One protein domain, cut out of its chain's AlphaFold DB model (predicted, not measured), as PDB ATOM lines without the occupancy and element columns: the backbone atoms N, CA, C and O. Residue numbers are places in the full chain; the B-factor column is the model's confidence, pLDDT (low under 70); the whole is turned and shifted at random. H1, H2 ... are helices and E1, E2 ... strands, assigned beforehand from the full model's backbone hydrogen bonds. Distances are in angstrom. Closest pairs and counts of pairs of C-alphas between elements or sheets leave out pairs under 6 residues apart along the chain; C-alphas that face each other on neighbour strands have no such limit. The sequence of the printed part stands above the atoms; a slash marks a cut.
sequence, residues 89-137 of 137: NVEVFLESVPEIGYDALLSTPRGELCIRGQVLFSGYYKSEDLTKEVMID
ATOM      1  N   ASN A  89     305.884 351.063 184.803       90.25
ATOM      2  CA  ASN A  89     306.360 352.335 184.239       90.25
ATOM      3  C   ASN A  89     307.890 352.526 184.254       90.25
ATOM      4  O   ASN A  89     308.361 353.649 184.067       90.25
ATOM      5  N   VAL A  90     308.655 351.450 184.467       95.62
ATOM      6  CA  VAL A  90     310.105 351.414 184.259       95.62
ATOM      7  C   VAL A  90     310.397 350.587 183.017       95.62
ATOM      8  O   VAL A  90     310.000 349.425 182.908       95.62
ATOM      9  N   GLU A  91     311.104 351.197 182.081       95.75
ATOM     10  CA  GLU A  91     311.602 350.566 180.872       95.75
ATOM     11  C   GLU A  91     313.106 350.375 180.990       95.75
ATOM     12  O   GLU A  91     313.799 351.186 181.607       95.75
ATOM     13  N   VAL A  92     313.606 349.279 180.430       95.12
ATOM     14  CA  VAL A  92     315.013 348.905 180.556       95.12
ATOM     15  C   VAL A  92     315.515 348.346 179.239       95.12
ATOM     16  O   VAL A  92     314.777 347.648 178.538       95.12
ATOM     17  N   PHE A  93     316.773 348.612 178.929       93.62
ATOM     18  CA  PHE A  93     317.483 347.931 177.856       93.62
ATOM     19  C   PHE A  93     318.913 347.622 178.291       93.62
ATOM     20  O   PHE A  93     319.392 348.132 179.305       93.62
ATOM     21  N   LEU A  94     319.558 346.721 177.553       95.88
ATOM     22  CA  LEU A  94     320.962 346.392 177.752       95.88
ATOM     23  C   LEU A  94     321.773 346.994 176.613       95.88
ATOM     24  O   LEU A  94     321.484 346.716 175.449       95.88
ATOM     25  N   GLU A  95     322.785 347.779 176.957       95.25
ATOM     26  CA  GLU A  95     323.796 348.258 176.020       95.25
ATOM     27  C   GLU A  95     325.002 347.314 176.047       95.25
ATOM     28  O   GLU A  95     325.498 346.944 177.111       95.25
ATOM     29  N   SER A  96     325.452 346.850 174.881       97.31
ATOM     30  CA  SER A  96     326.631 345.979 174.801       97.31
ATOM     31  C   SER A  96     327.882 346.730 175.269       97.31
ATOM     32  O   SER A  96     328.078 347.881 174.897       97.31
ATOM     33  N   VAL A  97     328.764 346.051 176.008       96.69
ATOM     34  CA  VAL A  97     330.042 346.606 176.494       96.69
ATOM     35  C   VAL A  97     331.179 345.692 176.014       96.69
ATOM     36  O   VAL A  97     331.558 344.740 176.716       96.69
ATOM     37  N   PRO A  98     331.690 345.899 174.782       95.38
ATOM     38  CA  PRO A  98     332.677 345.017 174.162       95.38
ATOM     39  C   PRO A  98     333.982 344.891 174.955       95.38
ATOM     40  O   PRO A  98     334.607 343.832 174.934       95.38
ATOM     41  N   GLU A  99     334.374 345.932 175.693       96.62
ATOM     42  CA  GLU A  99     335.615 346.013 176.475       96.62
ATOM     43  C   GLU A  99     335.698 344.920 177.546       96.62
ATOM     44  O   GLU A  99     336.786 344.437 177.865       96.62
ATOM     45  N   ILE A 100     334.545 344.501 178.077       95.19
ATOM     46  CA  ILE A 100     334.418 343.425 179.072       95.19
ATOM     47  C   ILE A 100     333.721 342.179 178.503       95.19
ATOM     48  O   ILE A 100     333.381 341.256 179.246       95.19
ATOM     49  N   GLY A 101     333.523 342.128 177.180       94.56
ATOM     50  CA  GLY A 101     332.923 340.994 176.476       94.56
ATOM     51  C   GLY A 101     331.423 340.813 176.729       94.56
ATOM     52  O   GLY A 101     330.923 339.688 176.646       94.56
ATOM     53  N   TYR A 102     330.704 341.883 177.074       97.00
ATOM     54  CA  TYR A 102     329.251 341.856 177.231       97.00
ATOM     55  C   TYR A 102     328.562 342.210 175.914       97.00
ATOM     56  O   TYR A 102     328.874 343.223 175.293       97.00
ATOM     57  N   ASP A 103     327.616 341.368 175.501       96.31
ATOM     58  CA  ASP A 103     326.834 341.551 174.281       96.31
ATOM     59  C   ASP A 103     325.342 341.292 174.553       96.31
ATOM     60  O   ASP A 103     324.929 340.201 174.978       96.31
ATOM     61  N   ALA A 104     324.538 342.330 174.319       96.00
ATOM     62  CA  ALA A 104     323.100 342.355 174.535       96.00
ATOM     63  C   ALA A 104     322.325 341.474 173.537       96.00
ATOM     64  O   ALA A 104     321.166 341.148 173.791       96.00
ATOM     65  N   LEU A 105     322.943 341.057 172.426       95.50
ATOM     66  CA  LEU A 105     322.303 340.266 171.367       95.50
ATOM     67  C   LEU A 105     322.617 338.763 171.440       95.50
ATOM     68  O   LEU A 105     322.086 337.982 170.647       95.50
ATOM     69  N   LEU A 106     323.455 338.327 172.386       94.38
ATOM     70  CA  LEU A 106     323.746 336.906 172.589       94.38
ATOM     71  C   LEU A 106     322.541 336.130 173.138       94.38
ATOM     72  O   LEU A 106     321.599 336.683 173.698       94.38
ATOM     73  N   SER A 107     322.623 334.797 173.077       93.12
ATOM     74  CA  SER A 107     321.624 333.884 173.661       93.12
ATOM     75  C   SER A 107     321.403 334.088 175.164       93.12
ATOM     76  O   SER A 107     320.359 333.727 175.700       93.12
ATOM     77  N   THR A 108     322.401 334.641 175.856       93.00
ATOM     78  CA  THR A 108     322.286 335.143 177.226       93.00
ATOM     79  C   THR A 108     322.706 336.612 177.211       93.00
ATOM     80  O   THR A 108     323.902 336.884 177.378       93.00
ATOM     81  N   PRO A 109     321.746 337.526 176.962       94.50
ATOM     82  CA  PRO A 109     321.996 338.958 176.859       94.50
ATOM     83  C   PRO A 109     322.710 339.492 178.094       94.50
ATOM     84  O   PRO A 109     322.287 339.227 179.223       94.50
ATOM     85  N   ARG A 110     323.801 340.226 177.880       95.88
ATOM     86  CA  ARG A 110     324.586 340.880 178.933       95.88
ATOM     87  C   ARG A 110     325.029 342.246 178.438       95.88
ATOM     88  O   ARG A 110     325.405 342.376 177.284       95.88
ATOM     89  N   GLY A 111     325.011 343.239 179.310       96.38
ATOM     90  CA  GLY A 111     325.330 344.609 178.942       96.38
ATOM     91  C   GLY A 111     325.274 345.534 180.144       96.38
ATOM     92  O   GLY A 111     324.947 345.098 181.253       96.38
ATOM     93  N   GLU A 112     325.587 346.797 179.906       95.38
ATOM     94  CA  GLU A 112     325.241 347.880 180.811       95.38
ATOM     95  C   GLU A 112     323.721 348.043 180.850       95.38
ATOM     96  O   GLU A 112     323.032 347.900 179.840       95.38
ATOM     97  N   LEU A 113     323.182 348.264 182.046       94.88
ATOM     98  CA  LEU A 113     321.750 348.361 182.263       94.88
ATOM     99  C   LEU A 113     321.306 349.819 182.176       94.88
ATOM    100  O   LEU A 113     321.547 350.595 183.097       94.88
ATOM    101  N   CYS A 114     320.572 350.150 181.123       95.31
ATOM    102  CA  CYS A 114     320.015 351.480 180.923       95.31
ATOM    103  C   CYS A 114     318.540 351.496 181.337       95.31
ATOM    104  O   CYS A 114     317.785 350.564 181.038       95.31
ATOM    105  N   ILE A 115     318.123 352.549 182.042       96.00
ATOM    106  CA  ILE A 115     316.799 352.645 182.667       96.00
ATOM    107  C   ILE A 115     316.107 353.922 182.203       96.00
ATOM    108  O   ILE A 115     316.689 355.000 182.250       96.00
ATOM    109  N   ARG A 116     314.836 353.805 181.819       95.00
ATOM    110  CA  ARG A 116     313.969 354.917 181.423       95.00
ATOM    111  C   ARG A 116     312.673 354.889 182.226       95.00
ATOM    112  O   ARG A 116     312.036 353.848 182.363       95.00
ATOM    113  N   GLY A 117     312.260 356.037 182.754       93.06
ATOM    114  CA  GLY A 117     310.993 356.173 183.473       93.06
ATOM    115  C   GLY A 117     310.977 357.355 184.435       93.06
ATOM    116  O   GLY A 117     311.968 358.058 184.603       93.06
ATOM    117  N   GLN A 118     309.846 357.554 185.114       91.31
ATOM    118  CA  GLN A 118     309.664 358.656 186.077       91.31
ATOM    119  C   GLN A 118     310.447 358.478 187.387       91.31
ATOM    120  O   GLN A 118     310.430 359.359 188.240       91.31
ATOM    121  N   VAL A 119     311.102 357.330 187.562       91.75
ATOM    122  CA  VAL A 119     311.931 357.025 188.734       91.75
ATOM    123  C   VAL A 119     313.308 357.688 188.675       91.75
ATOM    124  O   VAL A 119     314.000 357.724 189.689       91.75
ATOM    125  N   LEU A 120     313.718 358.196 187.508       95.31
ATOM    126  CA  LEU A 120     315.020 358.828 187.332       95.31
ATOM    127  C   LEU A 120     315.097 360.153 188.099       95.31
ATOM    128  O   LEU A 120     314.159 360.950 188.111       95.31
ATOM    129  N   PHE A 121     316.243 360.390 188.728       96.00
ATOM    130  CA  PHE A 121     316.605 361.678 189.304       96.00
ATOM    131  C   PHE A 121     316.660 362.791 188.238       96.00
ATOM    132  O   PHE A 121     316.648 362.541 187.034       96.00
ATOM    133  N   SER A 122     316.772 364.046 188.673       94.62
ATOM    134  CA  SER A 122     316.930 365.195 187.767       94.62
ATOM    135  C   SER A 122     318.383 365.477 187.363       94.62
ATOM    136  O   SER A 122     318.643 366.508 186.749       94.62
ATOM    137  N   GLY A 123     319.332 364.637 187.782       95.75
ATOM    138  CA  GLY A 123     320.765 364.850 187.591       95.75
ATOM    139  C   GLY A 123     321.538 365.151 188.874       95.75
ATOM    140  O   GLY A 123     320.978 365.324 189.962       95.75
ATOM    141  N   TYR A 124     322.859 365.232 188.735       97.31
ATOM    142  CA  TYR A 124     323.776 365.524 189.830       97.31
ATOM    143  C   TYR A 124     323.832 367.026 190.127       97.31
ATOM    144  O   TYR A 124     324.047 367.869 189.252       97.31
ATOM    145  N   TYR A 125     323.695 367.382 191.405       97.44
ATOM    146  CA  TYR A 125     323.719 368.777 191.832       97.44
ATOM    147  C   TYR A 125     325.057 369.455 191.490       97.44
ATOM    148  O   TYR A 125     326.126 368.951 191.836       97.44
ATOM    149  N   LYS A 126     324.986 370.623 190.830       97.06
ATOM    150  CA  LYS A 126     326.145 371.429 190.383       97.06
ATOM    151  C   LYS A 126     327.144 370.684 189.485       97.06
ATOM    152  O   LYS A 126     328.280 371.128 189.359       97.06
ATOM    153  N   SER A 127     326.727 369.585 188.861       96.69
ATOM    154  CA  SER A 127     327.589 368.745 188.026       96.69
ATOM    155  C   SER A 127     326.857 368.389 186.735       96.69
ATOM    156  O   SER A 127     326.420 367.256 186.530       96.69
ATOM    157  N   GLU A 128     326.663 369.395 185.880       95.69
ATOM    158  CA  GLU A 128     325.944 369.234 184.610       95.69
ATOM    159  C   GLU A 128     326.686 368.291 183.654       95.69
ATOM    160  O   GLU A 128     326.043 367.482 182.991       95.69
ATOM    161  N   ASP A 129     328.022 368.324 183.649       96.50
ATOM    162  CA  ASP A 129     328.850 367.443 182.815       96.50
ATOM    163  C   ASP A 129     328.610 365.962 183.155       96.50
ATOM    164  O   ASP A 129     328.281 365.175 182.272       96.50
ATOM    165  N   LEU A 130     328.644 365.604 184.447       96.25
ATOM    166  CA  LEU A 130     328.339 364.242 184.915       96.25
ATOM    167  C   LEU A 130     326.877 363.854 184.671       96.25
ATOM    168  O   LEU A 130     326.568 362.686 184.470       96.25
ATOM    169  N   THR A 131     325.957 364.822 184.711       96.00
ATOM    170  CA  THR A 131     324.539 364.567 184.418       96.00
ATOM    171  C   THR A 131     324.355 364.181 182.956       96.00
ATOM    172  O   THR A 131     323.666 363.206 182.674       96.00
ATOM    173  N   LYS A 132     324.996 364.907 182.034       95.00
ATOM    174  CA  LYS A 132     324.960 364.617 180.594       95.00
ATOM    175  C   LYS A 132     325.673 363.318 180.228       95.00
ATOM    176  O   LYS A 132     325.322 362.712 179.228       95.00
ATOM    177  N   GLU A 133     326.665 362.908 181.014       94.31
ATOM    178  CA  GLU A 133     327.363 361.634 180.822       94.31
ATOM    179  C   GLU A 133     326.447 360.431 181.099       94.31
ATOM    180  O   GLU A 133     326.460 359.474 180.335       94.31
ATOM    181  N   VAL A 134     325.633 360.485 182.163       94.50
ATOM    182  CA  VAL A 134     324.797 359.342 182.589       94.50
ATOM    183  C   VAL A 134     323.347 359.400 182.100       94.50
ATOM    184  O   VAL A 134     322.651 358.387 182.131       94.50
ATOM    185  N   MET A 135     322.853 360.576 181.699       92.75
ATOM    186  CA  MET A 135     321.502 360.753 181.163       92.75
ATOM    187  C   MET A 135     321.565 360.904 179.644       92.75
ATOM    188  O   MET A 135     321.899 361.970 179.130       92.75
ATOM    189  N   ILE A 136     321.226 359.820 178.954       84.88
ATOM    190  CA  ILE A 136     321.173 359.716 177.493       84.88
ATOM    191  C   ILE A 136     319.719 359.820 176.996       84.88
ATOM    192  O   ILE A 136     318.801 359.382 177.697       84.88
ATOM    193  N   ASP A 137     319.520 360.417 175.816       69.12
ATOM    194  CA  ASP A 137     318.206 360.602 175.160       69.12
ATOM    195  C   ASP A 137     317.704 359.340 174.430       69.12
ATOM    196  O   ASP A 137     318.517 358.682 173.738       69.12
TER     197      ASP A 137
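What this domain is: This is residues 89 to 137 of the 137 residues of the protein "AMP-dependent synthetase and ligase family protein" of Actinidia rufa (UniProt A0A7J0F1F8). With little regular structure, this is a flat, loose piece: a two-stranded hairpin, E1 and E2, with a wide loop, residues 96 to 111, beyond one end, while from its other end the chain swings out and folds back into one short helix, H1. Residues 125 to 130, of which 128 to 130 belong to H1, stick out. The printed part has 49 residues, in the order E1, E2, H1, of mixed class, with 19 in named elements; the sheet is antiparallel. The radius of gyration of the C-alphas is 13.2 A, the spans 40 by 28 by 13 A.

Where its parts are: Find C-alpha 90 at (310.105, 351.414, 184.259); E1 runs from there to residue 95, 16.3 A. E2, residues 112 to 117, spans 16.7 A. H1, residues 128 to 134, spans 10.2 A and ends at C-alpha 134, (324.797, 359.342, 182.589).

How they stand to each other: In the hairpin, E1 and E2 are antiparallel at 154 degrees; look for N 91 and O 116, 2.8 A apart, within hydrogen-bond range. C-alphas 92 and 115 face each other at 4.7 A. H1 is apart from E1; its O i to N i+4 pairs are each within hydrogen-bond range.

The domain as a whole: The C-alphas farthest apart, Ser 107 and Lys 126, are 41.3 A apart. The printed part has no cut; the link E1 to E2 is long. Residue 137 is under pLDDT 70.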